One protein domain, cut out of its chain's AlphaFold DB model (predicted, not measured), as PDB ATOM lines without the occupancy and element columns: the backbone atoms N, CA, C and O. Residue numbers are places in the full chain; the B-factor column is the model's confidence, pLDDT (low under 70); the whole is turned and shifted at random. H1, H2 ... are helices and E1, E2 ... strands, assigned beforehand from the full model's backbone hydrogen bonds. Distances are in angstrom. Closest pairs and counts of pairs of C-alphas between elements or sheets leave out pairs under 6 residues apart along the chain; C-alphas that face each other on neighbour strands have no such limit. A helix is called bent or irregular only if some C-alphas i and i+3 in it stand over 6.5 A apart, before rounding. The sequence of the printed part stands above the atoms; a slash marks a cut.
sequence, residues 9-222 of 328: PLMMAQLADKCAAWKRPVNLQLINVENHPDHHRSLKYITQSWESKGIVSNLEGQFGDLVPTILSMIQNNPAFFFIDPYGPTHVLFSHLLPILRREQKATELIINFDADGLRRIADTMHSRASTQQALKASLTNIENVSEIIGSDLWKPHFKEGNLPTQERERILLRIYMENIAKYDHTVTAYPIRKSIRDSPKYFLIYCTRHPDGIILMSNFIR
ATOM      1  N   PRO A   9      25.716  27.314   9.058       88.38
ATOM      2  CA  PRO A   9      26.194  27.940  10.293       88.38
ATOM      3  C   PRO A   9      27.682  28.305  10.266       88.38
ATOM      4  O   PRO A   9      28.076  29.364  10.751       88.38
ATOM      5  N   LEU A  10      28.522  27.457   9.663       90.50
ATOM      6  CA  LEU A  10      29.963  27.696   9.577       90.50
ATOM      7  C   LEU A  10      30.288  28.786   8.551       90.50
ATOM      8  O   LEU A  10      31.127  29.648   8.818       90.50
ATOM      9  N   MET A  11      29.594  28.793   7.410       92.31
ATOM     10  CA  MET A  11      29.714  29.874   6.424       92.31
ATOM     11  C   MET A  11      29.355  31.229   7.039       92.31
ATOM     12  O   MET A  11      30.070  32.212   6.841       92.31
ATOM     13  N   MET A  12      28.279  31.277   7.828       93.69
ATOM     14  CA  MET A  12      27.844  32.501   8.494       93.69
ATOM     15  C   MET A  12      28.807  32.935   9.602       93.69
ATOM     16  O   MET A  12      29.084  34.127   9.725       93.69
ATOM     17  N   ALA A  13      29.385  31.999  10.360       94.12
ATOM     18  CA  ALA A  13      30.400  32.317  11.367       94.12
ATOM     19  C   ALA A  13      31.652  32.953  10.733       94.12
ATOM     20  O   ALA A  13      32.140  33.982  11.196       94.12
ATOM     21  N   GLN A  14      32.107  32.417   9.599       94.44
ATOM     22  CA  GLN A  14      33.190  33.020   8.816       94.44
ATOM     23  C   GLN A  14      32.801  34.385   8.231       94.44
ATOM     24  O   GLN A  14      33.639  35.283   8.125       94.44
ATOM     25  N   LEU A  15      31.537  34.562   7.835       94.44
ATOM     26  CA  LEU A  15      31.031  35.858   7.393       94.44
ATOM     27  C   LEU A  15      31.057  36.884   8.532       94.44
ATOM     28  O   LEU A  15      31.414  38.030   8.277       94.44
ATOM     29  N   ALA A  16      30.760  36.490   9.772       95.25
ATOM     30  CA  ALA A  16      30.835  37.384  10.925       95.25
ATOM     31  C   ALA A  16      32.250  37.962  11.113       95.25
ATOM     32  O   ALA A  16      32.394  39.172  11.294       95.25
ATOM     33  N   ASP A  17      33.295  37.142  10.955       95.00
ATOM     34  CA  ASP A  17      34.684  37.622  10.987       95.00
ATOM     35  C   ASP A  17      34.975  38.618   9.851       95.00
ATOM     36  O   ASP A  17      35.596  39.661  10.068       95.00
ATOM     37  N   LYS A  18      34.489  38.337   8.631       95.25
ATOM     38  CA  LYS A  18      34.642  39.252   7.485       95.25
ATOM     39  C   LYS A  18      33.950  40.591   7.740       95.25
ATOM     40  O   LYS A  18      34.542  41.634   7.475       95.25
ATOM     41  N   CYS A  19      32.728  40.561   8.270       94.31
ATOM     42  CA  CYS A  19      31.945  41.743   8.619       94.31
ATOM     43  C   CYS A  19      32.626  42.592   9.698       94.31
ATOM     44  O   CYS A  19      32.624  43.821   9.610       94.31
ATOM     45  N   ALA A  20      33.252  41.955  10.690       93.94
ATOM     46  CA  ALA A  20      34.008  42.645  11.731       93.94
ATOM     47  C   ALA A  20      35.266  43.346  11.180       93.94
ATOM     48  O   ALA A  20      35.685  44.372  11.711       93.94
ATOM     49  N   ALA A  21      35.843  42.826  10.093       94.31
ATOM     50  CA  ALA A  21      37.022  43.388   9.433       94.31
ATOM     51  C   ALA A  21      36.710  44.510   8.421       94.31
ATOM     52  O   ALA A  21      37.626  45.085   7.827       94.31
ATOM     53  N   TRP A  22      35.436  44.831   8.174       94.56
ATOM     54  CA  TRP A  22      35.069  45.898   7.241       94.56
ATOM     55  C   TRP A  22      35.488  47.283   7.738       94.56
ATOM     56  O   TRP A  22      35.542  47.554   8.933       94.56
ATOM     57  N   LYS A  23      35.688  48.225   6.801       95.19
ATOM     58  CA  LYS A  23      35.980  49.639   7.120       95.19
ATOM     59  C   LYS A  23      34.926  50.258   8.049       95.19
ATOM     60  O   LYS A  23      35.238  51.145   8.838       95.19
ATOM     61  N   ARG A  24      33.675  49.814   7.914       94.25
ATOM     62  CA  ARG A  24      32.587  50.050   8.866       94.25
ATOM     63  C   ARG A  24      32.164  48.681   9.402       94.25
ATOM     64  O   ARG A  24      31.389  48.014   8.716       94.25
ATOM     65  N   PRO A  25      32.721  48.240  10.544       92.31
ATOM     66  CA  PRO A  25      32.442  46.921  11.086       92.31
ATOM     67  C   PRO A  25      30.954  46.726  11.360       92.31
ATOM     68  O   PRO A  25      30.284  47.632  11.860       92.31
ATOM     69  N   VAL A  26      30.460  45.528  11.069       92.81
ATOM     70  CA  VAL A  26      29.116  45.089  11.454       92.81
ATOM     71  C   VAL A  26      29.265  43.948  12.448       92.81
ATOM     72  O   VAL A  26      29.925  42.953  12.153       92.81
ATOM     73  N   ASN A  27      28.652  44.092  13.624       92.50
ATOM     74  CA  ASN A  27      28.598  43.019  14.608       92.50
ATOM     75  C   ASN A  27      27.483  42.037  14.231       92.50
ATOM     76  O   ASN A  27      26.310  42.289  14.504       92.50
ATOM     77  N   LEU A  28      27.854  40.948  13.561       95.50
ATOM     78  CA  LEU A  28      26.928  39.892  13.172       95.50
ATOM     79  C   LEU A  28      26.881  38.821  14.265       95.50
ATOM     80  O   LEU A  28      27.841  38.074  14.434       95.50
ATOM     81  N   GLN A  29      25.757  38.737  14.974       96.44
ATOM     82  CA  GLN A  29      25.477  37.644  15.904       96.44
ATOM     83  C   GLN A  29      24.686  36.539  15.209       96.44
ATOM     84  O   GLN A  29      23.822  36.809  14.374       96.44
ATOM     85  N   LEU A  30      24.982  35.294  15.571       97.12
ATOM     86  CA  LEU A  30      24.391  34.109  14.967       97.12
ATOM     87  C   LEU A  30      23.689  33.286  16.033       97.12
ATOM     88  O   LEU A  30      24.284  32.943  17.052       97.12
ATOM     89  N   ILE A  31      22.431  32.949  15.772       97.81
ATOM     90  CA  ILE A  31      21.660  32.022  16.592       97.81
ATOM     91  C   ILE A  31      21.299  30.847  15.700       97.81
ATOM     92  O   ILE A  31      20.526  30.997  14.755       97.81
ATOM     93  N   ASN A  32      21.878  29.691  15.995       97.06
ATOM     94  CA  ASN A  32      21.593  28.456  15.284       97.06
ATOM     95  C   ASN A  32      20.629  27.613  16.115       97.06
ATOM     96  O   ASN A  32      20.784  27.521  17.332       97.06
ATOM     97  N   VAL A  33      19.669  26.975  15.453       95.50
ATOM     98  CA  VAL A  33      18.717  26.056  16.080       95.50
ATOM     99  C   VAL A  33      18.869  24.692  15.433       95.50
ATOM    100  O   VAL A  33      18.785  24.584  14.212       95.50
ATOM    101  N   GLU A  34      19.082  23.661  16.242       93.94
ATOM    102  CA  GLU A  34      19.186  22.281  15.775       93.94
ATOM    103  C   GLU A  34      18.443  21.357  16.741       93.94
ATOM    104  O   GLU A  34      18.704  21.347  17.941       93.94
ATOM    105  N   ASN A  35      17.498  20.579  16.219       92.44
ATOM    106  CA  ASN A  35      16.667  19.700  17.034       92.44
ATOM    107  C   ASN A  35      17.323  18.332  17.265       92.44
ATOM    108  O   ASN A  35      17.029  17.678  18.261       92.44
ATOM    109  N   HIS A  36      18.176  17.867  16.346       92.00
ATOM    110  CA  HIS A  36      18.824  16.567  16.467       92.00
ATOM    111  C   HIS A  36      20.067  16.659  17.377       92.00
ATOM    112  O   HIS A  36      21.040  17.321  17.000       92.00
ATOM    113  N   PRO A  37      20.118  15.948  18.521       93.44
ATOM    114  CA  PRO A  37      21.184  16.122  19.515       93.44
ATOM    115  C   PRO A  37      22.607  15.911  18.972       93.44
ATOM    116  O   PRO A  37      23.530  16.654  19.309       93.44
ATOM    117  N   ASP A  38      22.813  14.927  18.089       93.31
ATOM    118  CA  ASP A  38      24.146  14.670  17.521       93.31
ATOM    119  C   ASP A  38      24.573  15.723  16.487       93.31
ATOM    120  O   ASP A  38      25.757  16.076  16.407       93.31
ATOM    121  N   HIS A  39      23.621  16.275  15.728       91.19
ATOM    122  CA  HIS A  39      23.904  17.383  14.816       91.19
ATOM    123  C   HIS A  39      24.188  18.649  15.617       91.19
ATOM    124  O   HIS A  39      25.146  19.355  15.310       91.19
ATOM    125  N   HIS A  40      23.443  18.881  16.702       94.19
ATOM    126  CA  HIS A  40      23.678  19.990  17.615       94.19
ATOM    127  C   HIS A  40      25.081  19.906  18.234       94.19
ATOM    128  O   HIS A  40      25.839  20.874  18.178       94.19
ATOM    129  N   ARG A  41      25.504  18.731  18.723       94.31
ATOM    130  CA  ARG A  41      26.871  18.524  19.233       94.31
ATOM    131  C   ARG A  41      27.934  18.832  18.174       94.31
ATOM    132  O   ARG A  41      28.921  19.506  18.473       94.31
ATOM    133  N   SER A  42      27.722  18.368  16.944       92.94
ATOM    134  CA  SER A  42      28.626  18.626  15.816       92.94
ATOM    135  C   SER A  42      28.696  20.118  15.480       92.94
ATOM    136  O   SER A  42      29.783  20.664  15.301       92.94
ATOM    137  N   LEU A  43      27.548  20.799  15.475       92.44
ATOM    138  CA  LEU A  43      27.416  22.237  15.267       92.44
ATOM    139  C   LEU A  43      28.170  23.043  16.335       92.44
ATOM    140  O   LEU A  43      28.935  23.948  15.988       92.44
ATOM    141  N   LYS A  44      28.014  22.693  17.620       94.69
ATOM    142  CA  LYS A  44      28.775  23.317  18.714       94.69
ATOM    143  C   LYS A  44      30.274  23.148  18.511       94.69
ATOM    144  O   LYS A  44      31.021  24.113  18.612       94.69
ATOM    145  N   TYR A  45      30.713  21.938  18.165       94.38
ATOM    146  CA  TYR A  45      32.128  21.657  17.938       94.38
ATOM    147  C   TYR A  45      32.719  22.513  16.806       94.38
ATOM    148  O   TYR A  45      33.746  23.164  17.003       94.38
ATOM    149  N   ILE A  46      32.062  22.582  15.642       93.94
ATOM    150  CA  ILE A  46      32.588  23.347  14.497       93.94
ATOM    151  C   ILE A  46      32.515  24.869  14.698       93.94
ATOM    152  O   ILE A  46      33.269  25.596  14.057       93.94
ATOM    153  N   THR A  47      31.632  25.360  15.579       95.44
ATOM    154  CA  THR A  47      31.461  26.800  15.858       95.44
ATOM    155  C   THR A  47      32.061  27.260  17.192       95.44
ATOM    156  O   THR A  47      31.966  28.443  17.528       95.44
ATOM    157  N   GLN A  48      32.745  26.375  17.927       95.81
ATOM    158  CA  GLN A  48      33.210  26.617  19.302       95.81
ATOM    159  C   GLN A  48      34.045  27.896  19.475       95.81
ATOM    160  O   GLN A  48      33.936  28.591  20.486       95.81
ATOM    161  N   SER A  49      34.868  28.247  18.483       95.94
ATOM    162  CA  SER A  49      35.722  29.436  18.539       95.94
ATOM    163  C   SER A  49      34.906  30.729  18.507       95.94
ATOM    164  O   SER A  49      35.279  31.693  19.171       95.94
ATOM    165  N   TRP A  50      33.776  30.755  17.799       97.00
ATOM    166  CA  TRP A  50      32.855  31.892  17.766       97.00
ATOM    167  C   TRP A  50      31.884  31.884  18.946       97.00
ATOM    168  O   TRP A  50      31.544  32.955  19.450       97.00
ATOM    169  N   GLU A  51      31.489  30.704  19.434       95.94
ATOM    170  CA  GLU A  51      30.689  30.574  20.659       95.94
ATOM    171  C   GLU A  51      31.461  31.121  21.871       95.94
ATOM    172  O   GLU A  51      30.940  31.948  22.614       95.94
ATOM    173  N   SER A  52      32.756  30.797  21.997       95.81
ATOM    174  CA  SER A  52      33.622  31.340  23.063       95.81
ATOM    175  C   SER A  52      33.798  32.867  23.019       95.81
ATOM    176  O   SER A  52      34.104  33.483  24.037       95.81
ATOM    177  N   LYS A  53      33.577  33.485  21.851       95.12
ATOM    178  CA  LYS A  53      33.616  34.942  21.645       95.12
ATOM    179  C   LYS A  53      32.249  35.612  21.841       95.12
ATOM    180  O   LYS A  53      32.157  36.825  21.690       95.12
ATOM    181  N   GLY A  54      31.187  34.848  22.116       95.00
ATOM    182  CA  GLY A  54      29.816  35.361  22.198       95.00
ATOM    183  C   GLY A  54      29.219  35.796  20.851       95.00
ATOM    184  O   GLY A  54      28.257  36.560  20.827       95.00
ATOM    185  N   ILE A  55      29.794  35.342  19.730       96.44
ATOM    186  CA  ILE A  55      29.316  35.647  18.369       96.44
ATOM    187  C   ILE A  55      28.232  34.649  17.949       96.44
ATOM    188  O   ILE A  55      27.236  35.034  17.339       96.44
ATOM    189  N   VAL A  56      28.426  33.371  18.280       97.81
ATOM    190  CA  VAL A  56      27.496  32.279  17.966       97.81
ATOM    191  C   VAL A  56      26.803  31.807  19.238       97.81
ATOM    192  O   VAL A  56      27.446  31.613  20.264       97.81
ATOM    193  N   SER A  57      25.497  31.579  19.156       97.88
ATOM    194  CA  SER A  57      24.702  30.853  20.144       97.88
ATOM    195  C   SER A  57      24.037  29.659  19.466       97.88
ATOM    196  O   SER A  57      23.316  29.826  18.486       97.88
ATOM    197  N   ASN A  58      24.276  28.457  19.981       97.44
ATOM    198  CA  ASN A  58      23.672  27.226  19.474       97.44
ATOM    199  C   ASN A  58      22.571  26.774  20.443       97.44
ATOM    200  O   ASN A  58      22.843  26.592  21.632       97.44
ATOM    201  N   LEU A  59      21.342  26.635  19.946       97.38
ATOM    202  CA  LEU A  59      20.170  26.206  20.706       97.38
ATOM    203  C   LEU A  59      19.743  24.804  20.258       97.38
ATOM    204  O   LEU A  59      19.550  24.561  19.065       97.38
ATOM    205  N   GLU A  60      19.563  23.904  21.223       96.56
ATOM    206  CA  GLU A  60      19.028  22.563  20.985       96.56
ATOM    207  C   GLU A  60      17.509  22.558  21.151       96.56
ATOM    208  O   GLU A  60      17.001  22.973  22.194       96.56
ATOM    209  N   GLY A  61      16.789  22.074  20.141       94.50
ATOM    210  CA  GLY A  61      15.343  21.871  20.215       94.50
ATOM    211  C   GLY A  61      14.595  22.273  18.950       94.50
ATOM    212  O   GLY A  61      15.182  22.617  17.922       94.50
ATOM    213  N   GLN A  62      13.266  22.224  19.024       93.25
ATOM    214  CA  GLN A  62      12.414  22.591  17.902       93.25
ATOM    215  C   GLN A  62      12.352  24.108  17.742       93.25
ATOM    216  O   GLN A  62      12.189  24.853  18.707       93.25
ATOM    217  N   PHE A  63      12.426  24.565  16.491       94.62
ATOM    218  CA  PHE A  63      12.381  25.988  16.161       94.62
ATOM    219  C   PHE A  63      11.171  26.697  16.775       94.62
ATOM    220  O   PHE A  63      11.354  27.730  17.411       94.62
ATOM    221  N   GLY A  64       9.966  26.128  16.637       93.56
ATOM    222  CA  GLY A  64       8.727  26.729  17.142       93.56
ATOM    223  C   GLY A  64       8.765  27.037  18.639       93.56
ATOM    224  O   GLY A  64       8.426  28.149  19.042       93.56
ATOM    225  N   ASP A  65       9.271  26.095  19.437       95.62
ATOM    226  CA  ASP A  65       9.389  26.231  20.893       95.62
ATOM    227  C   ASP A  65      10.441  27.273  21.299       95.62
ATOM    228  O   ASP A  65      10.336  27.913  22.345       95.62
ATOM    229  N   LEU A  66      11.460  27.464  20.457       97.62
ATOM    230  CA  LEU A  66      12.579  28.365  20.716       97.62
ATOM    231  C   LEU A  66      12.339  29.796  20.225       97.62
ATOM    232  O   LEU A  66      13.099  30.688  20.608       97.62
ATOM    233  N   VAL A  67      11.287  30.061  19.438       97.75
ATOM    234  CA  VAL A  67      10.972  31.413  18.938       97.75
ATOM    235  C   VAL A  67      10.936  32.463  20.061       97.75
ATOM    236  O   VAL A  67      11.602  33.488  19.906       97.75
ATOM    237  N   PRO A  68      10.255  32.258  21.210       97.38
ATOM    238  CA  PRO A  68      10.266  33.236  22.303       97.38
ATOM    239  C   PRO A  68      11.674  33.533  22.838       97.38
ATOM    240  O   PRO A  68      12.023  34.697  23.046       97.38
ATOM    241  N   THR A  69      12.504  32.501  23.000       98.12
ATOM    242  CA  THR A  69      13.899  32.630  23.444       98.12
ATOM    243  C   THR A  69      14.722  33.426  22.436       98.12
ATOM    244  O   THR A  69      15.387  34.391  22.810       98.12
ATOM    245  N   ILE A  70      14.621  33.090  21.146       98.31
ATOM    246  CA  ILE A  70      15.320  33.788  20.058       98.31
ATOM    247  C   ILE A  70      14.932  35.268  20.044       98.31
ATOM    248  O   ILE A  70      15.803  36.135  19.995       98.31
ATOM    249  N   LEU A  71      13.634  35.575  20.138       97.94
ATOM    250  CA  LEU A  71      13.141  36.952  20.159       97.94
ATOM    251  C   LEU A  71      13.642  37.735  21.378       97.94
ATOM    252  O   LEU A  71      13.983  38.911  21.240       97.94
ATOM    253  N   SER A  72      13.738  37.089  22.542       97.31
ATOM    254  CA  SER A  72      14.335  37.691  23.737       97.31
ATOM    255  C   SER A  72      15.826  37.979  23.560       97.31
ATOM    256  O   SER A  72      16.305  38.993  24.064       97.31
ATOM    257  N   MET A  73      16.563  37.112  22.859       97.44
ATOM    258  CA  MET A  73      17.996  37.290  22.603       97.44
ATOM    259  C   MET A  73      18.264  38.432  21.623       97.44
ATOM    260  O   MET A  73      19.101  39.289  21.887       97.44
ATOM    261  N   ILE A  74      17.543  38.473  20.496       96.94
ATOM    262  CA  ILE A  74      17.770  39.499  19.466       96.94
ATOM    263  C   ILE A  74      17.145  40.848  19.830       96.94
ATOM    264  O   ILE A  74      17.544  41.875  19.277       96.94
ATOM    265  N   GLN A  75      16.159  40.865  20.734       95.31
ATOM    266  CA  GLN A  75      15.420  42.059  21.142       95.31
ATOM    267  C   GLN A  75      14.934  42.856  19.916       95.31
ATOM    268  O   GLN A  75      14.315  42.295  19.006       95.31
ATOM    269  N   ASN A  76      15.241  44.155  19.858       94.94
ATOM    270  CA  ASN A  76      14.877  45.046  18.761       94.94
ATOM    271  C   ASN A  76      15.979  45.190  17.692       94.94
ATOM    272  O   ASN A  76      15.890  46.083  16.851       94.94
ATOM    273  N   ASN A  77      17.025  44.358  17.705       96.12
ATOM    274  CA  ASN A  77      18.065  44.416  16.674       96.12
ATOM    275  C   ASN A  77      17.516  43.971  15.303       96.12
ATOM    276  O   ASN A  77      16.604  43.132  15.253       96.12
ATOM    277  N   PRO A  78      18.052  44.512  14.189       95.69
ATOM    278  CA  PRO A  78      17.803  43.975  12.857       95.69
ATOM    279  C   PRO A  78      18.105  42.477  12.803       95.69
ATOM    280  O   PRO A  78      19.070  42.020  13.413       95.69
ATOM    281  N   ALA A  79      17.283  41.719  12.085       96.62
ATOM    282  CA  ALA A  79      17.378  40.267  12.070       96.62
ATOM    283  C   ALA A  79      17.110  39.699  10.678       96.62
ATOM    284  O   ALA A  79      16.249  40.179   9.946       96.62
ATOM    285  N   PHE A  80      17.832  38.637  10.344       96.50
ATOM    286  CA  PHE A  80      17.615  37.847   9.144       96.50
ATOM    287  C   PHE A  80      17.382  36.399   9.569       96.50
ATOM    288  O   PHE A  80      18.252  35.790  10.190       96.50
ATOM    289  N   PHE A  81      16.202  35.862   9.269       97.44
ATOM    290  CA  PHE A  81      15.825  34.490   9.592       97.44
ATOM    291  C   PHE A  81      15.961  33.619   8.347       97.44
ATOM    292  O   PHE A  81      15.254  33.828   7.364       97.44
ATOM    293  N   PHE A  82      16.837  32.619   8.406       96.38
ATOM    294  CA  PHE A  82      16.887  31.544   7.419       96.38
ATOM    295  C   PHE A  82      16.196  30.311   8.004       96.38
ATOM    296  O   PHE A  82      16.688  29.724   8.966       96.38
ATOM    297  N   ILE A  83      15.024  29.971   7.470       95.81
ATOM    298  CA  ILE A  83      14.148  28.916   7.984       95.81
ATOM    299  C   ILE A  83      14.097  27.789   6.952       95.81
ATOM    300  O   ILE A  83      13.407  27.887   5.939       95.81
ATOM    301  N   ASP A  84      14.829  26.717   7.231       92.12
ATOM    302  CA  ASP A  84      14.959  25.548   6.359       92.12
ATOM    303  C   ASP A  84      14.401  24.295   7.056       92.12
ATOM    304  O   ASP A  84      15.144  23.578   7.731       92.12
ATOM    305  N   PRO A  85      13.076  24.060   7.008       88.62
ATOM    306  CA  PRO A  85      12.488  22.893   7.645       88.62
ATOM    307  C   PRO A  85      12.866  21.609   6.900       88.62
ATOM    308  O   PRO A  85      12.850  21.545   5.671       88.62
ATOM    309  N   TYR A  86      13.118  20.537   7.655       80.38
ATOM    310  CA  TYR A  86      13.308  19.207   7.082       80.38
ATOM    311  C   TYR A  86      11.972  18.631   6.585       80.38
ATOM    312  O   TYR A  86      11.290  17.895   7.288       80.38
ATOM    313  N   GLY A  87      11.565  18.992   5.370       80.69
ATOM    314  CA  GLY A  87      10.257  18.628   4.822       80.69
ATOM    315  C   GLY A  87       9.124  19.560   5.283       80.69
ATOM    316  O   GLY A  87       9.357  20.547   5.982       80.69
ATOM    317  N   PRO A  88       7.870  19.280   4.889       79.62
ATOM    318  CA  PRO A  88       6.808  20.286   4.899       79.62
ATOM    319  C   PRO A  88       6.167  20.541   6.273       79.62
ATOM    320  O   PRO A  88       5.427  21.507   6.406       79.62
ATOM    321  N   THR A  89       6.400  19.701   7.291       81.19
ATOM    322  CA  THR A  89       5.574  19.678   8.520       81.19
ATOM    323  C   THR A  89       6.174  20.352   9.751       81.19
ATOM    324  O   THR A  89       5.489  20.479  10.760       81.19
ATOM    325  N   HIS A  90       7.445  20.751   9.723       81.62
ATOM    326  CA  HIS A  90       8.164  21.131  10.949       81.62
ATOM    327  C   HIS A  90       7.977  22.590  11.382       81.62
ATOM    328  O   HIS A  90       8.282  22.940  12.521       81.62
ATOM    329  N   VAL A  91       7.484  23.453  10.493       91.31
ATOM    330  CA  VAL A  91       7.276  24.875  10.783       91.31
ATOM    331  C   VAL A  91       5.818  25.216  10.521       91.31
ATOM    332  O   VAL A  91       5.374  25.265   9.378       91.31
ATOM    333  N   LEU A  92       5.079  25.446  11.606       95.62
ATOM    334  CA  LEU A  92       3.706  25.927  11.553       95.62
ATOM    335  C   LEU A  92       3.693  27.443  11.346       95.62
ATOM    336  O   LEU A  92       4.592  28.154  11.806       95.62
ATOM    337  N   PHE A  93       2.634  27.963  10.732       97.06
ATOM    338  CA  PHE A  93       2.457  29.401  10.547       97.06
ATOM    339  C   PHE A  93       2.440  30.151  11.887       97.06
ATOM    340  O   PHE A  93       2.971  31.257  12.002       97.06
ATOM    341  N   SER A  94       1.881  29.528  12.929       96.56
ATOM    342  CA  SER A  94       1.848  30.059  14.294       96.56
ATOM    343  C   SER A  94       3.245  30.317  14.872       96.56
ATOM    344  O   SER A  94       3.422  31.305  15.583       96.56
ATOM    345  N   HIS A  95       4.250  29.514  14.502       96.56
ATOM    346  CA  HIS A  95       5.647  29.726  14.901       96.56
ATOM    347  C   HIS A  95       6.226  31.010  14.287       96.56
ATOM    348  O   HIS A  95       7.093  31.651  14.874       96.56
ATOM    349  N   LEU A  96       5.736  31.419  13.114       97.62
ATOM    350  CA  LEU A  96       6.214  32.607  12.408       97.62
ATOM    351  C   LEU A  96       5.557  33.893  12.910       97.62
ATOM    352  O   LEU A  96       6.162  34.960  12.813       97.62
ATOM    353  N   LEU A  97       4.346  33.816  13.472       97.69
ATOM    354  CA  LEU A  97       3.582  34.993  13.903       97.69
ATOM    355  C   LEU A  97       4.373  35.951  14.808       97.69
ATOM    356  O   LEU A  97       4.321  37.156  14.547       97.69
ATOM    357  N   PRO A  98       5.121  35.489  15.829       97.56
ATOM    358  CA  PRO A  98       5.911  36.387  16.666       97.56
ATOM    359  C   PRO A  98       7.013  37.121  15.889       97.56
ATOM    360  O   PRO A  98       7.315  38.271  16.200       97.56
ATOM    361  N   ILE A  99       7.586  36.491  14.858       97.81
ATOM    362  CA  ILE A  99       8.637  37.071  14.010       97.81
ATOM    363  C   ILE A  99       8.034  38.089  13.038       97.81
ATOM    364  O   ILE A  99       8.504  39.223  12.963       97.81
ATOM    365  N   LEU A 100       6.954  37.712  12.347       97.25
ATOM    366  CA  LEU A 100       6.248  38.566  11.386       97.25
ATOM    367  C   LEU A 100       5.678  39.833  12.044       97.25
ATOM    368  O   LEU A 100       5.595  40.892  11.425       97.25
ATOM    369  N   ARG A 101       5.314  39.749  13.329       96.69
ATOM    370  CA  ARG A 101       4.764  40.868  14.109       96.69
ATOM    371  C   ARG A 101       5.818  41.731  14.799       96.69
ATOM    372  O   ARG A 101       5.441  42.681  15.481       96.69
ATOM    373  N   ARG A 102       7.118  41.450  14.639       96.19
ATOM    374  CA  ARG A 102       8.184  42.282  15.224       96.19
ATOM    375  C   ARG A 102       8.020  43.740  14.799       96.19
ATOM    376  O   ARG A 102       7.829  44.021  13.614       96.19
ATOM    377  N   GLU A 103       8.188  44.669  15.733       93.81
ATOM    378  CA  GLU A 103       8.175  46.108  15.434       93.81
ATOM    379  C   GLU A 103       9.381  46.526  14.578       93.81
ATOM    380  O   GLU A 103       9.249  47.358  13.681       93.81
ATOM    381  N   GLN A 104      10.542  45.891  14.791       94.38
ATOM    382  CA  GLN A 104      11.773  46.137  14.034       94.38
ATOM    383  C   GLN A 104      11.617  45.824  12.540       94.38
ATOM    384  O   GLN A 104      11.766  44.672  12.120       94.38
ATOM    385  N   LYS A 105      11.374  46.852  11.718       90.69
ATOM    386  CA  LYS A 105      11.138  46.725  10.269       90.69
ATOM    387  C   LYS A 105      12.299  46.097   9.501       90.69
ATOM    388  O   LYS A 105      12.028  45.393   8.537       90.69
ATOM    389  N   ALA A 106      13.539  46.240   9.966       93.19
ATOM    390  CA  ALA A 106      14.694  45.520   9.428       93.19
ATOM    391  C   ALA A 106      14.719  44.047   9.897       93.19
ATOM    392  O   ALA A 106      15.692  43.581  10.486       93.19
ATOM    393  N   THR A 107      13.604  43.342   9.696       95.69
ATOM    394  CA  THR A 107      13.463  41.901   9.918       95.69
ATOM    395  C   THR A 107      13.116  41.254   8.586       95.69
ATOM    396  O   THR A 107      12.071  41.552   8.006       95.69
ATOM    397  N   GLU A 108      13.988  40.363   8.142       96.88
ATOM    398  CA  GLU A 108      13.958  39.705   6.840       96.88
ATOM    399  C   GLU A 108      13.850  38.190   7.040       96.88
ATOM    400  O   GLU A 108      14.411  37.655   8.000       96.88
ATOM    401  N   LEU A 109      13.129  37.490   6.161       98.00
ATOM    402  CA  LEU A 109      12.990  36.034   6.231       98.00
ATOM    403  C   LEU A 109      13.253  35.401   4.864       98.00
ATOM    404  O   LEU A 109      12.723  35.864   3.857       98.00
ATOM    405  N   ILE A 110      14.003  34.302   4.848       97.38
ATOM    406  CA  ILE A 110      14.000  33.319   3.765       97.38
ATOM    407  C   ILE A 110      13.469  32.009   4.333       97.38
ATOM    408  O   ILE A 110      13.966  31.534   5.352       97.38
ATOM    409  N   ILE A 111      12.465  31.438   3.672       97.38
ATOM    410  CA  ILE A 111      11.809  30.203   4.096       97.38
ATOM    411  C   ILE A 111      11.849  29.195   2.951       97.38
ATOM    412  O   ILE A 111      11.353  29.487   1.861       97.38
ATOM    413  N   ASN A 112      12.389  28.005   3.204       95.62
ATOM    414  CA  ASN A 112      12.292  26.897   2.257       95.62
ATOM    415  C   ASN A 112      10.885  26.297   2.332       95.62
ATOM    416  O   ASN A 112      10.421  25.885   3.395       95.62
ATOM    417  N   PHE A 113      10.201  26.252   1.193       96.12
ATOM    418  CA  PHE A 113       8.826  25.784   1.076       96.12
ATOM    419  C   PHE A 113       8.738  24.575   0.140       96.12
ATOM    420  O   PHE A 113       8.828  24.699  -1.087       96.12
ATOM    421  N   ASP A 114       8.543  23.398   0.733       94.88
ATOM    422  CA  ASP A 114       8.319  22.135   0.024       94.88
ATOM    423  C   ASP A 114       6.859  22.028  -0.450       94.88
ATOM    424  O   ASP A 114       6.001  21.418   0.197       94.88
ATOM    425  N   ALA A 115       6.570  22.667  -1.586       93.88
ATOM    426  CA  ALA A 115       5.231  22.694  -2.167       93.88
ATOM    427  C   ALA A 115       4.723  21.294  -2.547       93.88
ATOM    428  O   ALA A 115       3.556  20.985  -2.310       93.88
ATOM    429  N   ASP A 116       5.585  20.438  -3.101       94.00
ATOM    430  CA  ASP A 116       5.234  19.075  -3.516       94.00
ATOM    431  C   ASP A 116       4.946  18.178  -2.302       94.00
ATOM    432  O   ASP A 116       3.928  17.477  -2.266       94.00
ATOM    433  N   GLY A 117       5.790  18.237  -1.266       94.44
ATOM    434  CA  GLY A 117       5.556  17.544  -0.004       94.44
ATOM    435  C   GLY A 117       4.258  17.974   0.662       94.44
ATOM    436  O   GLY A 117       3.454  17.119   1.037       94.44
ATOM    437  N   LEU A 118       4.005  19.280   0.746       95.62
ATOM    438  CA  LEU A 118       2.771  19.792   1.328       95.62
ATOM    439  C   LEU A 118       1.543  19.412   0.488       95.62
ATOM    440  O   LEU A 118       0.521  18.999   1.041       95.62
ATOM    441  N   ARG A 119       1.653  19.453  -0.847       94.75
ATOM    442  CA  ARG A 119       0.604  18.998  -1.770       94.75
ATOM    443  C   ARG A 119       0.288  17.518  -1.582       94.75
ATOM    444  O   ARG A 119      -0.888  17.176  -1.530       94.75
ATOM    445  N   ARG A 120       1.285  16.632  -1.425       93.31
ATOM    446  CA  ARG A 120       1.034  15.205  -1.109       93.31
ATOM    447  C   ARG A 120       0.176  15.039   0.142       93.31
ATOM    448  O   ARG A 120      -0.718  14.197   0.151       93.31
ATOM    449  N   ILE A 121       0.455  15.816   1.188       93.81
ATOM    450  CA  ILE A 121      -0.302  15.763   2.444       93.81
ATOM    451  C   ILE A 121      -1.727  16.280   2.211       93.81
ATOM    452  O   ILE A 121      -2.689  15.627   2.615       93.81
ATOM    453  N   ALA A 122      -1.878  17.395   1.495       93.75
ATOM    454  CA  ALA A 122      -3.175  17.970   1.137       93.75
ATOM    455  C   ALA A 122      -4.038  17.014   0.285       93.75
ATOM    456  O   ALA A 122      -5.234  16.864   0.539       93.75
ATOM    457  N   ASP A 123      -3.426  16.297  -0.664       91.50
ATOM    458  CA  ASP A 123      -4.090  15.326  -1.546       91.50
ATOM    459  C   ASP A 123      -4.679  14.122  -0.774       91.50
ATOM    460  O   ASP A 123      -5.559  13.428  -1.289       91.50
ATOM    461  N   THR A 124      -4.289  13.897   0.492       89.25
ATOM    462  CA  THR A 124      -4.932  12.879   1.351       89.25
ATOM    463  C   THR A 124      -6.415  13.162   1.606       89.25
ATOM    464  O   THR A 124      -7.143  12.247   1.996       89.25
ATOM    465  N   MET A 125      -6.893  14.375   1.305       85.00
ATOM    466  CA  MET A 125      -8.317  14.727   1.271       85.00
ATOM    467  C   MET A 125      -9.127  13.873   0.285       85.00
ATOM    468  O   MET A 125     -10.317  13.652   0.497       85.00
ATOM    469  N   HIS A 126      -8.489  13.350  -0.763       76.44
ATOM    470  CA  HIS A 126      -9.121  12.466  -1.745       76.44
ATOM    471  C   HIS A 126      -9.019  10.983  -1.397       76.44
ATOM    472  O   HIS A 126      -9.551  10.137  -2.122       76.44
ATOM    473  N   SER A 127      -8.320  10.636  -0.314       76.31
ATOM    474  CA  SER A 127      -8.147   9.239   0.063       76.31
ATOM    475  C   SER A 127      -9.494   8.624   0.454       76.31
ATOM    476  O   SER A 127     -10.217   9.121   1.318       76.31
ATOM    477  N   ARG A 128      -9.852   7.506  -0.190       70.56
ATOM    478  CA  ARG A 128     -10.986   6.682   0.244       70.56
ATOM    479  C   ARG A 128     -10.548   5.906   1.481       70.56
ATOM    480  O   ARG A 128      -9.988   4.819   1.368       70.56
ATOM    481  N   ALA A 129     -10.751   6.489   2.658       74.44
ATOM    482  CA  ALA A 129     -10.431   5.831   3.915       74.44
ATOM    483  C   ALA A 129     -11.297   4.570   4.090       74.44
ATOM    484  O   ALA A 129     -12.517   4.650   4.207       74.44
ATOM    485  N   SER A 130     -10.661   3.398   4.118       77.50
ATOM    486  CA  SER A 130     -11.325   2.105   4.345       77.50
ATOM    487  C   SER A 130     -11.528   1.781   5.829       77.50
ATOM    488  O   SER A 130     -12.219   0.822   6.163       77.50
ATOM    489  N   THR A 131     -10.930   2.570   6.729       83.94
ATOM    490  CA  THR A 131     -10.989   2.387   8.186       83.94
ATOM    491  C   THR A 131     -11.160   3.727   8.905       83.94
ATOM    492  O   THR A 131     -10.756   4.774   8.395       83.94
ATOM    493  N   GLN A 132     -11.701   3.700  10.128       81.31
ATOM    494  CA  GLN A 132     -11.805   4.896  10.980       81.31
ATOM    495  C   GLN A 132     -10.434   5.516  11.291       81.31
ATOM    496  O   GLN A 132     -10.304   6.737  11.327       81.31
ATOM    497  N   GLN A 133      -9.399   4.688  11.462       83.62
ATOM    498  CA  GLN A 133      -8.039   5.163  11.717       83.62
ATOM    499  C   GLN A 133      -7.467   5.925  10.513       83.62
ATOM    500  O   GLN A 133      -6.866   6.983  10.689       83.62
ATOM    501  N   ALA A 134      -7.695   5.428   9.292       82.88
ATOM    502  CA  ALA A 134      -7.282   6.113   8.069       82.88
ATOM    503  C   ALA A 134      -8.024   7.446   7.880       82.88
ATOM    504  O   ALA A 134      -7.414   8.437   7.482       82.88
ATOM    505  N   LEU A 135      -9.316   7.493   8.225       84.31
ATOM    506  CA  LEU A 135     -10.096   8.730   8.189       84.31
ATOM    507  C   LEU A 135      -9.538   9.762   9.174       84.31
ATOM    508  O   LEU A 135      -9.318  10.911   8.798       84.31
ATOM    509  N   LYS A 136      -9.248   9.349  10.414       86.19
ATOM    510  CA  LYS A 136      -8.659  10.228  11.430       86.19
ATOM    511  C   LYS A 136      -7.299  10.774  10.987       86.19
ATOM    512  O   LYS A 136      -7.064  11.968  11.110       86.19
ATOM    513  N   ALA A 137      -6.437   9.925  10.425       86.50
ATOM    514  CA  ALA A 137      -5.132  10.345   9.916       86.50
ATOM    515  C   ALA A 137      -5.246  11.360   8.762       86.50
ATOM    516  O   ALA A 137      -4.515  12.347   8.741       86.50
ATOM    517  N   SER A 138      -6.186  11.155   7.831       87.38
ATOM    518  CA  SER A 138      -6.471  12.112   6.751       87.38
ATOM    519  C   SER A 138      -6.938  13.466   7.300       87.38
ATOM    520  O   SER A 138      -6.413  14.500   6.896       87.38
ATOM    521  N   LEU A 139      -7.851  13.477   8.280       89.00
ATOM    522  CA  LEU A 139      -8.315  14.716   8.916       89.00
ATOM    523  C   LEU A 139      -7.173  15.472   9.608       89.00
ATOM    524  O   LEU A 139      -7.019  16.668   9.379       89.00
ATOM    525  N   THR A 140      -6.321  14.773  10.363       90.94
ATOM    526  CA  THR A 140      -5.136  15.376  10.992       90.94
ATOM    527  C   THR A 140      -4.165  15.947   9.957       90.94
ATOM    528  O   THR A 140      -3.646  17.041  10.138       90.94
ATOM    529  N   ASN A 141      -3.941  15.255   8.838       92.00
ATOM    530  CA  ASN A 141      -3.103  15.769   7.755       92.00
ATOM    531  C   ASN A 141      -3.672  17.055   7.141       92.00
ATOM    532  O   ASN A 141      -2.925  18.001   6.898       92.00
ATOM    533  N   ILE A 142      -4.986  17.106   6.915       91.75
ATOM    534  CA  ILE A 142      -5.677  18.293   6.401       91.75
ATOM    535  C   ILE A 142      -5.542  19.463   7.386       91.75
ATOM    536  O   ILE A 142      -5.268  20.585   6.966       91.75
ATOM    537  N   GLU A 143      -5.711  19.218   8.683       93.69
ATOM    538  CA  GLU A 143      -5.510  20.235   9.723       93.69
ATOM    539  C   GLU A 143      -4.058  20.726   9.755       93.69
ATOM    540  O   GLU A 143      -3.823  21.931   9.742       93.69
ATOM    541  N   ASN A 144      -3.082  19.818   9.672       93.69
ATOM    542  CA  ASN A 144      -1.665  20.177   9.631       93.69
ATOM    543  C   ASN A 144      -1.332  21.084   8.441       93.69
ATOM    544  O   ASN A 144      -0.625  22.072   8.613       93.69
ATOM    545  N   VAL A 145      -1.857  20.797   7.242       96.44
ATOM    546  CA  VAL A 145      -1.648  21.666   6.068       96.44
ATOM    547  C   VAL A 145      -2.185  23.071   6.336       96.44
ATOM    548  O   VAL A 145      -1.521  24.055   6.010       96.44
ATOM    549  N   SER A 146      -3.354  23.182   6.961       97.12
ATOM    550  CA  SER A 146      -3.918  24.477   7.340       97.12
ATOM    551  C   SER A 146      -3.085  25.219   8.380       97.12
ATOM    552  O   SER A 146      -2.915  26.429   8.241       97.12
ATOM    553  N   GLU A 147      -2.529  24.524   9.373       96.69
ATOM    554  CA  GLU A 147      -1.638  25.114  10.379       96.69
ATOM    555  C   GLU A 147      -0.305  25.574   9.776       96.69
ATOM    556  O   GLU A 147       0.209  26.631  10.141       96.69
ATOM    557  N   ILE A 148       0.241  24.832   8.809       96.56
ATOM    558  CA  ILE A 148       1.459  25.208   8.071       96.56
ATOM    559  C   ILE A 148       1.197  26.433   7.191       96.56
ATOM    560  O   ILE A 148       1.981  27.378   7.188       96.56
ATOM    561  N   ILE A 149       0.075  26.446   6.466       96.31
ATOM    562  CA  ILE A 149      -0.270  27.543   5.553       96.31
ATOM    563  C   ILE A 149      -0.775  28.779   6.311       96.31
ATOM    564  O   ILE A 149      -0.670  29.902   5.814       96.31
ATOM    565  N   GLY A 150      -1.349  28.584   7.498       96.75
ATOM    566  CA  GLY A 150      -2.060  29.606   8.262       96.75
ATOM    567  C   GLY A 150      -3.456  29.917   7.714       96.75
ATOM    568  O   GLY A 150      -3.955  31.025   7.912       96.75
ATOM    569  N   SER A 151      -4.067  29.002   6.948       96.50
ATOM    570  CA  SER A 151      -5.391  29.208   6.342       96.50
ATOM    571  C   SER A 151      -6.027  27.923   5.816       96.50
ATOM    572  O   SER A 151      -5.348  27.024   5.332       96.50
ATOM    573  N   ASP A 152      -7.360  27.914   5.807       96.56
ATOM    574  CA  ASP A 152      -8.207  26.875   5.216       96.56
ATOM    575  C   ASP A 152      -8.595  27.141   3.754       96.56
ATOM    576  O   ASP A 152      -9.255  26.309   3.128       96.56
ATOM    577  N   LEU A 153      -8.197  28.285   3.184       96.06
ATOM    578  CA  LEU A 153      -8.611  28.713   1.841       96.06
ATOM    579  C   LEU A 153      -8.161  27.764   0.720       96.06
ATOM    580  O   LEU A 153      -8.698  27.827  -0.380       96.06
ATOM    581  N   TRP A 154      -7.210  26.868   0.982       95.12
ATOM    582  CA  TRP A 154      -6.772  25.866   0.012       95.12
ATOM    583  C   TRP A 154      -7.783  24.719  -0.138       95.12
ATOM    584  O   TRP A 154      -7.875  24.119  -1.209       95.12
ATOM    585  N   LYS A 155      -8.572  24.420   0.907       95.00
ATOM    586  CA  LYS A 155      -9.448  23.237   0.961       95.00
ATOM    587  C   LYS A 155     -10.460  23.184  -0.196       95.00
ATOM    588  O   LYS A 155     -10.584  22.115  -0.790       95.00
ATOM    589  N   PRO A 156     -11.184  24.268  -0.558       92.81
ATOM    590  CA  PRO A 156     -12.138  24.232  -1.671       92.81
ATOM    591  C   PRO A 156     -11.490  23.857  -3.009       92.81
ATOM    592  O   PRO A 156     -12.032  23.028  -3.731       92.81
ATOM    593  N   HIS A 157     -10.292  24.382  -3.289       91.31
ATOM    594  CA  HIS A 157      -9.559  24.092  -4.526       91.31
ATOM    595  C   HIS A 157      -9.165  22.618  -4.658       91.31
ATOM    596  O   HIS A 157      -9.110  22.086  -5.762       91.31
ATOM    597  N   PHE A 158      -8.888  21.958  -3.533       91.19
ATOM    598  CA  PHE A 158      -8.557  20.540  -3.527       91.19
ATOM    599  C   PHE A 158      -9.826  19.692  -3.609       91.19
ATOM    600  O   PHE A 158      -9.858  18.774  -4.409       91.19
ATOM    601  N   LYS A 159     -10.923  20.040  -2.919       85.88
ATOM    602  CA  LYS A 159     -12.187  19.267  -2.953       85.88
ATOM    603  C   LYS A 159     -12.724  18.979  -4.361       85.88
ATOM    604  O   LYS A 159     -13.276  17.903  -4.576       85.88
ATOM    605  N   GLU A 160     -12.562  19.906  -5.302       76.12
ATOM    606  CA  GLU A 160     -13.066  19.787  -6.681       76.12
ATOM    607  C   GLU A 160     -12.233  18.830  -7.568       76.12
ATOM    608  O   GLU A 160     -12.683  18.435  -8.642       76.12
ATOM    609  N   GLY A 161     -11.049  18.400  -7.109       63.00
ATOM    610  CA  GLY A 161     -10.336  17.195  -7.564       63.00
ATOM    611  C   GLY A 161      -9.691  17.202  -8.958       63.00
ATOM    612  O   GLY A 161      -8.948  16.275  -9.268       63.00
ATOM    613  N   ASN A 162      -9.914  18.224  -9.788       78.69
ATOM    614  CA  ASN A 162      -9.515  18.203 -11.208       78.69
ATOM    615  C   ASN A 162      -8.350  19.138 -11.577       78.69
ATOM    616  O   ASN A 162      -8.048  19.317 -12.757       78.69
ATOM    617  N   LEU A 163      -7.685  19.750 -10.595       88.25
ATOM    618  CA  LEU A 163      -6.571  20.660 -10.868       88.25
ATOM    619  C   LEU A 163      -5.272  19.896 -11.165       88.25
ATOM    620  O   LEU A 163      -4.967  18.943 -10.444       88.25
ATOM    621  N   PRO A 164      -4.462  20.319 -12.154       91.31
ATOM    622  CA  PRO A 164      -3.122  19.776 -12.363       91.31
ATOM    623  C   PRO A 164      -2.243  19.903 -11.112       91.31
ATOM    624  O   PRO A 164      -2.354  20.869 -10.359       91.31
ATOM    625  N   THR A 165      -1.318  18.962 -10.920       90.56
ATOM    626  CA  THR A 165      -0.396  18.922  -9.769       90.56
ATOM    627  C   THR A 165       0.317  20.252  -9.510       90.56
ATOM    628  O   THR A 165       0.273  20.766  -8.394       90.56
ATOM    629  N   GLN A 166       0.905  20.843 -10.552       90.50
ATOM    630  CA  GLN A 166       1.622  22.121 -10.459       90.50
ATOM    631  C   GLN A 166       0.701  23.274 -10.042       90.50
ATOM    632  O   GLN A 166       1.125  24.194  -9.349       90.50
ATOM    633  N   GLU A 167      -0.570  23.225 -10.440       93.00
ATOM    634  CA  GLU A 167      -1.545  24.247 -10.067       93.00
ATOM    635  C   GLU A 167      -1.920  24.133  -8.587       93.00
ATOM    636  O   GLU A 167      -1.979  25.133  -7.876       93.00
ATOM    637  N   ARG A 168      -2.072  22.904  -8.085       93.75
ATOM    638  CA  ARG A 168      -2.299  22.645  -6.657       93.75
ATOM    639  C   ARG A 168      -1.135  23.142  -5.793       93.75
ATOM    640  O   ARG A 168      -1.368  23.796  -4.780       93.75
ATOM    641  N   GLU A 169       0.104  22.905  -6.218       95.06
ATOM    642  CA  GLU A 169       1.312  23.423  -5.553       95.06
ATOM    643  C   GLU A 169       1.347  24.958  -5.534       95.06
ATOM    644  O   GLU A 169       1.574  25.561  -4.482       95.06
ATOM    645  N   ARG A 170       1.050  25.600  -6.673       94.94
ATOM    646  CA  ARG A 170       0.968  27.065  -6.781       94.94
ATOM    647  C   ARG A 170      -0.113  27.661  -5.890       94.94
ATOM    648  O   ARG A 170       0.102  28.730  -5.328       94.94
ATOM    649  N   ILE A 171      -1.253  26.988  -5.732       95.94
ATOM    650  CA  ILE A 171      -2.324  27.434  -4.836       95.94
ATOM    651  C   ILE A 171      -1.848  27.448  -3.383       95.94
ATOM    652  O   ILE A 171      -2.043  28.455  -2.703       95.94
ATOM    653  N   LEU A 172      -1.199  26.375  -2.914       97.06
ATOM    654  CA  LEU A 172      -0.670  26.318  -1.546       97.06
ATOM    655  C   LEU A 172       0.391  27.404  -1.319       97.06
ATOM    656  O   LEU A 172       0.304  28.147  -0.341       97.06
ATOM    657  N   LEU A 173       1.335  27.543  -2.257       97.38
ATOM    658  CA  LEU A 173       2.372  28.577  -2.223       97.38
ATOM    659  C   LEU A 173       1.765  29.983  -2.160       97.38
ATOM    660  O   LEU A 173       2.115  30.773  -1.284       97.38
ATOM    661  N   ARG A 174       0.820  30.289  -3.057       97.69
ATOM    662  CA  ARG A 174       0.163  31.596  -3.137       97.69
ATOM    663  C   ARG A 174      -0.550  31.942  -1.834       97.69
ATOM    664  O   ARG A 174      -0.351  33.033  -1.315       97.69
ATOM    665  N   ILE A 175      -1.348  31.023  -1.286       98.12
ATOM    666  CA  ILE A 175      -2.098  31.273  -0.045       98.12
ATOM    667  C   ILE A 175      -1.138  31.501   1.128       98.12
ATOM    668  O   ILE A 175      -1.362  32.400   1.937       98.12
ATOM    669  N   TYR A 176      -0.054  30.727   1.208       98.12
ATOM    670  CA  TYR A 176       0.963  30.914   2.238       98.12
ATOM    671  C   TYR A 176       1.630  32.296   2.131       98.12
ATOM    672  O   TYR A 176       1.689  33.031   3.118       98.12
ATOM    673  N   MET A 177       2.039  32.706   0.925       98.06
ATOM    674  CA  MET A 177       2.606  34.039   0.680       98.06
ATOM    675  C   MET A 177       1.619  35.165   1.021       98.06
ATOM    676  O   MET A 177       1.992  36.129   1.689       98.06
ATOM    677  N   GLU A 178       0.353  35.036   0.614       97.88
ATOM    678  CA  GLU A 178      -0.714  35.994   0.928       97.88
ATOM    679  C   GLU A 178      -0.945  36.114   2.440       97.88
ATOM    680  O   GLU A 178      -1.184  37.212   2.945       97.88
ATOM    681  N   ASN A 179      -0.844  35.013   3.190       97.62
ATOM    682  CA  ASN A 179      -0.964  35.046   4.645       97.62
ATOM    683  C   ASN A 179       0.206  35.760   5.320       97.62
ATOM    684  O   ASN A 179      -0.026  36.510   6.268       97.62
ATOM    685  N   ILE A 180       1.435  35.569   4.838       97.94
ATOM    686  CA  ILE A 180       2.599  36.315   5.335       97.94
ATOM    687  C   ILE A 180       2.453  37.808   5.008       97.94
ATOM    688  O   ILE A 180       2.684  38.656   5.871       97.94
ATOM    689  N   ALA A 181       2.006  38.141   3.794       97.00
ATOM    690  CA  ALA A 181       1.869  39.522   3.329       97.00
ATOM    691  C   ALA A 181       0.900  40.367   4.183       97.00
ATOM    692  O   ALA A 181       1.066  41.584   4.279       97.00
ATOM    693  N   LYS A 182      -0.056  39.739   4.886       97.25
ATOM    694  CA  LYS A 182      -0.942  40.409   5.865       97.25
ATOM    695  C   LYS A 182      -0.186  41.109   7.002       97.25
ATOM    696  O   LYS A 182      -0.769  41.947   7.683       97.25
ATOM    697  N   TYR A 183       1.088  40.780   7.208       96.94
ATOM    698  CA  TYR A 183       1.946  41.347   8.248       96.94
ATOM    699  C   TYR A 183       2.905  42.427   7.719       96.94
ATOM    700  O   TYR A 183       3.986  42.615   8.273       96.94
ATOM    701  N   ASP A 184       2.502  43.156   6.670       94.94
ATOM    702  CA  ASP A 184       3.263  44.276   6.083       94.94
ATOM    703  C   ASP A 184       4.605  43.840   5.464       94.94
ATOM    704  O   ASP A 184       5.554  44.614   5.378       94.94
ATOM    705  N   HIS A 185       4.689  42.576   5.037       96.06
ATOM    706  CA  HIS A 185       5.817  42.050   4.278       96.06
ATOM    707  C   HIS A 185       5.515  42.072   2.779       96.06
ATOM    708  O   HIS A 185       4.469  41.618   2.319       96.06
ATOM    709  N   THR A 186       6.488  42.535   2.005       95.38
ATOM    710  CA  THR A 186       6.641  42.175   0.599       95.38
ATOM    711  C   THR A 186       7.131  40.732   0.534       95.38
ATOM    712  O   THR A 186       8.182  40.421   1.092       95.38
ATOM    713  N   VAL A 187       6.367  39.858  -0.122       96.81
ATOM    714  CA  VAL A 187       6.652  38.420  -0.183       96.81
ATOM    715  C   VAL A 187       6.814  37.990  -1.632       96.81
ATOM    716  O   VAL A 187       5.921  38.210  -2.450       96.81
ATOM    717  N   THR A 188       7.937  37.353  -1.943       95.75
ATOM    718  CA  THR A 188       8.205  36.754  -3.254       95.75
ATOM    719  C   THR A 188       8.675  35.319  -3.098       95.75
ATOM    720  O   THR A 188       9.101  34.905  -2.022       95.75
ATOM    721  N   ALA A 189       8.561  34.538  -4.168       95.56
ATOM    722  CA  ALA A 189       9.010  33.157  -4.190       95.56
ATOM    723  C   ALA A 189       9.911  32.914  -5.396       95.56
ATOM    724  O   ALA A 189       9.645  33.418  -6.488       95.56
ATOM    725  N   TYR A 190      10.952  32.115  -5.193       94.94
ATOM    726  CA  TYR A 190      11.882  31.695  -6.226       94.94
ATOM    727  C   TYR A 190      11.938  30.161  -6.315       94.94
ATOM    728  O   TYR A 190      12.194  29.512  -5.298       94.94
ATOM    729  N   PRO A 191      11.686  29.557  -7.490       94.81
ATOM    730  CA  PRO A 191      11.755  28.110  -7.660       94.81
ATOM    731  C   PRO A 191      13.202  27.607  -7.724       94.81
ATOM    732  O   PRO A 191      13.924  27.888  -8.682       94.81
ATOM    733  N   ILE A 192      13.594  26.773  -6.760       93.56
ATOM    734  CA  ILE A 192      14.900  26.110  -6.769       93.56
ATOM    735  C   ILE A 192      14.853  24.873  -7.649       93.56
ATOM    736  O   ILE A 192      14.030  23.979  -7.445       93.56
ATOM    737  N   ARG A 193      15.773  24.807  -8.610       91.94
ATOM    738  CA  ARG A 193      15.893  23.731  -9.594       91.94
ATOM    739  C   ARG A 193      17.358  23.394  -9.847       91.94
ATOM    740  O   ARG A 193      18.224  24.235  -9.632       91.94
ATOM    741  N   LYS A 194      17.629  22.150 -10.251       87.94
ATOM    742  CA  LYS A 194      18.996  21.680 -10.540       87.94
ATOM    743  C   LYS A 194      19.495  22.233 -11.875       87.94
ATOM    744  O   LYS A 194      20.643  22.637 -11.974       87.94
ATOM    745  N   SER A 195      18.632  22.248 -12.883       88.56
ATOM    746  CA  SER A 195      18.854  22.917 -14.161       88.56
ATOM    747  C   SER A 195      17.712  23.882 -14.453       88.56
ATOM    748  O   SER A 195      16.588  23.689 -13.986       88.56
ATOM    749  N   ILE A 196      17.971  24.888 -15.293       86.38
ATOM    750  CA  ILE A 196      16.974  25.868 -15.735       86.38
ATOM    751  C   ILE A 196      15.717  25.213 -16.342       86.38
ATOM    752  O   ILE A 196      14.633  25.791 -16.255       86.38
ATOM    753  N   ARG A 197      15.859  24.008 -16.918       86.12
ATOM    754  CA  ARG A 197      14.804  23.236 -17.601       86.12
ATOM    755  C   ARG A 197      14.042  22.275 -16.678       86.12
ATOM    756  O   ARG A 197      13.033  21.712 -17.097       86.12
ATOM    757  N   ASP A 198      14.514  22.075 -15.450       88.38
ATOM    758  CA  ASP A 198      13.908  21.132 -14.512       88.38
ATOM    759  C   ASP A 198      12.685  21.728 -13.808       88.38
ATOM    760  O   ASP A 198      12.552  22.941 -13.632       88.38
ATOM    761  N   SER A 199      11.802  20.845 -13.335       87.12
ATOM    762  CA  SER A 199      10.745  21.249 -12.407       87.12
ATOM    763  C   SER A 199      11.343  21.684 -11.059       87.12
ATOM    764  O   SER A 199      12.358  21.119 -10.634       87.12
ATOM    765  N   PRO A 200      10.728  22.655 -10.361       91.25
ATOM    766  CA  PRO A 200      11.209  23.093  -9.055       91.25
ATOM    767  C   PRO A 200      11.212  21.943  -8.043       91.25
ATOM    768  O   PRO A 200      10.239  21.200  -7.938       91.25
ATOM    769  N   LYS A 201      12.290  21.826  -7.265       89.88
ATOM    770  CA  LYS A 201      12.376  20.911  -6.120       89.88
ATOM    771  C   LYS A 201      11.633  21.477  -4.907       89.88
ATOM    772  O   LYS A 201      10.998  20.736  -4.173       89.88
ATOM    773  N   TYR A 202      11.759  22.783  -4.691       92.62
ATOM    774  CA  TYR A 202      11.093  23.553  -3.641       92.62
ATOM    775  C   TYR A 202      11.141  25.043  -4.005       92.62
ATOM    776  O   TYR A 202      11.754  25.427  -5.006       92.62
ATOM    777  N   PHE A 203      10.507  25.890  -3.196       95.56
ATOM    778  CA  PHE A 203      10.533  27.342  -3.366       95.56
ATOM    779  C   PHE A 203      11.284  28.015  -2.215       95.56
ATOM    780  O   PHE A 203      11.064  27.671  -1.058       95.56
ATOM    781  N   LEU A 204      12.135  28.995  -2.520       96.12
ATOM    782  CA  LEU A 204      12.622  29.964  -1.537       96.12
ATOM    783  C   LEU A 204      11.633  31.112  -1.452       96.12
ATOM    784  O   LEU A 204      11.444  31.834  -2.429       96.12
ATOM    785  N   ILE A 205      11.025  31.301  -0.290       97.44
ATOM    786  CA  ILE A 205      10.115  32.413  -0.039       97.44
ATOM    787  C   ILE A 205      10.885  33.498   0.691       97.44
ATOM    788  O   ILE A 205      11.325  33.292   1.819       97.44
ATOM    789  N   TYR A 206      11.035  34.651   0.051       97.69
ATOM    790  CA  TYR A 206      11.681  35.817   0.629       97.69
ATOM    791  C   TYR A 206      10.634  36.814   1.121       97.69
ATOM    792  O   TYR A 206       9.716  37.177   0.385       97.69
ATOM    793  N   CYS A 207      10.772  37.254   2.369       97.50
ATOM    794  CA  CYS A 207       9.850  38.169   3.029       97.50
ATOM    795  C   CYS A 207      10.624  39.379   3.546       97.50
ATOM    796  O   CYS A 207      11.437  39.243   4.459       97.50
ATOM    797  N   THR A 208      10.300  40.562   3.028       96.31
ATOM    798  CA  THR A 208      10.996  41.809   3.356       96.31
ATOM    799  C   THR A 208      10.042  42.935   3.691       96.31
ATOM    800  O   THR A 208       8.958  43.030   3.123       96.31
ATOM    801  N   ARG A 209      10.442  43.815   4.609       94.38
ATOM    802  CA  ARG A 209       9.766  45.113   4.813       94.38
ATOM    803  C   ARG A 209      10.636  46.274   4.363       94.38
ATOM    804  O   ARG A 209      10.167  47.409   4.293       94.38
ATOM    805  N   HIS A 210      11.900  46.002   4.044       90.75
ATOM    806  CA  HIS A 210      12.809  47.017   3.564       90.75
ATOM    807  C   HIS A 210      12.636  47.209   2.048       90.75
ATOM    808  O   HIS A 210      12.757  46.252   1.282       90.75
ATOM    809  N   PRO A 211      12.413  48.444   1.563       82.88
ATOM    810  CA  PRO A 211      12.172  48.690   0.142       82.88
ATOM    811  C   PRO A 211      13.356  48.306  -0.753       82.88
ATOM    812  O   PRO A 211      13.142  47.927  -1.898       82.88
ATOM    813  N   ASP A 212      14.587  48.377  -0.244       89.81
ATOM    814  CA  ASP A 212      15.768  47.933  -0.998       89.81
ATOM    815  C   ASP A 212      15.995  46.416  -0.908       89.81
ATOM    816  O   ASP A 212      16.709  45.857  -1.738       89.81
ATOM    817  N   GLY A 213      15.375  45.736   0.066       92.75
ATOM    818  CA  GLY A 213      15.540  44.298   0.264       92.75
ATOM    819  C   GLY A 213      15.079  43.506  -0.957       92.75
ATOM    820  O   GLY A 213      15.755  42.563  -1.366       92.75
ATOM    821  N   ILE A 214      13.974  43.925  -1.584       92.06
ATOM    822  CA  ILE A 214      13.451  43.274  -2.790       92.06
ATOM    823  C   ILE A 214      14.338  43.500  -4.017       92.06
ATOM    824  O   ILE A 214      14.493  42.592  -4.827       92.06
ATOM    825  N   ILE A 215      14.951  44.682  -4.139       93.56
ATOM    826  CA  ILE A 215      15.839  45.018  -5.260       93.56
ATOM    827  C   ILE A 215      17.100  44.158  -5.178       93.56
ATOM    828  O   ILE A 215      17.453  43.488  -6.148       93.56
ATOM    829  N   LEU A 216      17.733  44.124  -3.998       94.81
ATOM    830  CA  LEU A 216      18.941  43.336  -3.757       94.81
ATOM    831  C   LEU A 216      18.702  41.849  -4.024       94.81
ATOM    832  O   LEU A 216      19.467  41.227  -4.761       94.81
ATOM    833  N   MET A 217      17.619  41.292  -3.473       95.62
ATOM    834  CA  MET A 217      17.309  39.880  -3.668       95.62
ATOM    835  C   MET A 217      16.940  39.573  -5.124       95.62
ATOM    836  O   MET A 217      17.397  38.575  -5.667       95.62
ATOM    837  N   SER A 218      16.171  40.438  -5.793       95.56
ATOM    838  CA  SER A 218      15.831  40.256  -7.208       95.56
ATOM    839  C   SER A 218      17.082  40.215  -8.088       95.56
ATOM    840  O   SER A 218      17.156  39.385  -8.993       95.56
ATOM    841  N   ASN A 219      18.069  41.081  -7.833       95.75
ATOM    842  CA  ASN A 219      19.321  41.061  -8.587       95.75
ATOM    843  C   ASN A 219      20.130  39.786  -8.306       95.75
ATOM    844  O   ASN A 219      20.627  39.176  -9.247       95.75
ATOM    845  N   PHE A 220      20.212  39.351  -7.043       95.56
ATOM    846  CA  PHE A 220      20.869  38.091  -6.685       95.56
ATOM    847  C   PHE A 220      20.231  36.892  -7.401       95.56
ATOM    848  O   PHE A 220      20.928  36.112  -8.039       95.56
ATOM    849  N   ILE A 221      18.899  36.792  -7.384       96.00
ATOM    850  CA  ILE A 221      18.173  35.733  -8.092       96.00
ATOM    851  C   ILE A 221      18.454  35.761  -9.597       96.00
ATOM    852  O   ILE A 221      18.669  34.713 -10.199       96.00
ATOM    853  N   ARG A 222      18.495  36.947 -10.212       96.00
ATOM    854  CA  ARG A 222      18.815  37.066 -11.639       96.00
ATOM    855  C   ARG A 222      20.230  36.575 -11.953       96.00
ATOM    856  O   ARG A 222      20.433  35.940 -12.983       96.00
TER     857      ARG A 222
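This is residues 9 to 222 of the 328 residues of the protein "Three-Cys-motif partner protein TcmP" of Pyrinomonadaceae bacterium (UniProt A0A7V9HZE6). A twisted four-strand sheet, E3 E4 E6 E5, makes the middle of an elongated body, with H8 over one face and H9 over the other. At one end of the length is a small two-strand sheet, E1 and E2, with H1, H2 and H3 round it; at the other end is a helical hairpin, H5 and H6, with short H7 packed on H5. H4 packs on both H3 and H6. The 214 printed residues have nine named helices and six named strands, in the order H1 E1 H2 E2 H3 E3 H4 E4 H5 H6 H7 H8 E5 E6 H9; the class is mixed, the larger sheet is mixed and the smaller is parallel. The whole is compact, with a radius of gyration of the C-alphas of 19.2 A, and spans 62 by 38 by 37 A.

Start at H1, residues 9 to 20; its residues 9 to 13 alone touch H2, residues 37 to 51, at a shallow tilt of 14 degrees, with the closest C-alphas, Leu 10 and Thr 47, 6.5 A apart. E1, residues 30 to 34, and E2, residues 56 to 60, are parallel neighbours; look for N 32 and O 57, 2.9 A apart and within hydrogen-bond range. E1, H2 and E2 form a strand-helix-strand unit, two parallel neighbour strands with a helix between, and its crossover is right-handed. Next, H3, residues 63 to 74, touches H4, residues 93 to 100, at a shallow tilt of 9 degrees, the closest C-alphas being Gly 64 and His 95 at 4.8 A. E3, residues 79 to 83, is near E1. E3 and E4, residues 107 to 113, are parallel, with N 81 and O 108 at 2.8 A; with H4 they make a second such unit, also right-handed, and H4 only grazes the sheet with residues 96 to 100. H5, residues 115 to 126, and H6, residues 132 to 149, form a helical hairpin at a steep tilt of 39 degrees, opposite ways, closest at the C-alphas of Thr 124 and Ser 138, 5.7 A. H6 touches H4 with residues 147 to 149 alone, closest at the C-alphas of Phe 93 and Ile 148, 5.0 A. H7, residues 155 to 159, touches H5, closest at the C-alphas of Asp 123 and Phe 158, 7.1 A. H8, residues 165 to 181, lies over E6, residues 202 to 208, and E5, residues 186 to 192, at a height over the sheet of 8.6 A, along the strands. E4 and E6 are antiparallel, with N 111 and O 205 at 2.9 A; the hairpin E5 and E6 has N 188 and O 206 at 2.9 A. H9, residues 211 to 222, is on the opposite face from H8 at a height of 9.4 A, giving three layers, helices on both faces of a sheet. Every O i to N i+4 pair is within hydrogen-bond range in H1, H6, H7 and H8; H2 has 9 of 11, H3 6 of 8, H4 2 of 4, H5 5 of 8 and H9 7 of 8.

Find C-alpha 9 at (26.194, 27.940, 10.293), where H1 begins. H6, from C-alpha 132 at (-11.805, 4.896, 10.980), is 26.0 A long and H8 24.5 A; E6 is 19.6 A, E5 19.5 A and E4 19.0 A. H2 and H3 are irregular, with C-alphas 46 and 49 8.0 A apart and 65 and 68 7.2 A apart; H4 is only just so, with 95 and 98 at 6.9 A. H9 ends at C-alpha 222, (18.815, 37.066, -11.639).

The two C-alphas farthest apart are those of Lys 23 and Ser 130, 67.1 A. The printed part has no cut, and no link is long. The mean pLDDT of the printed part is 93.1; look at residue 161, the one printed residue under 70.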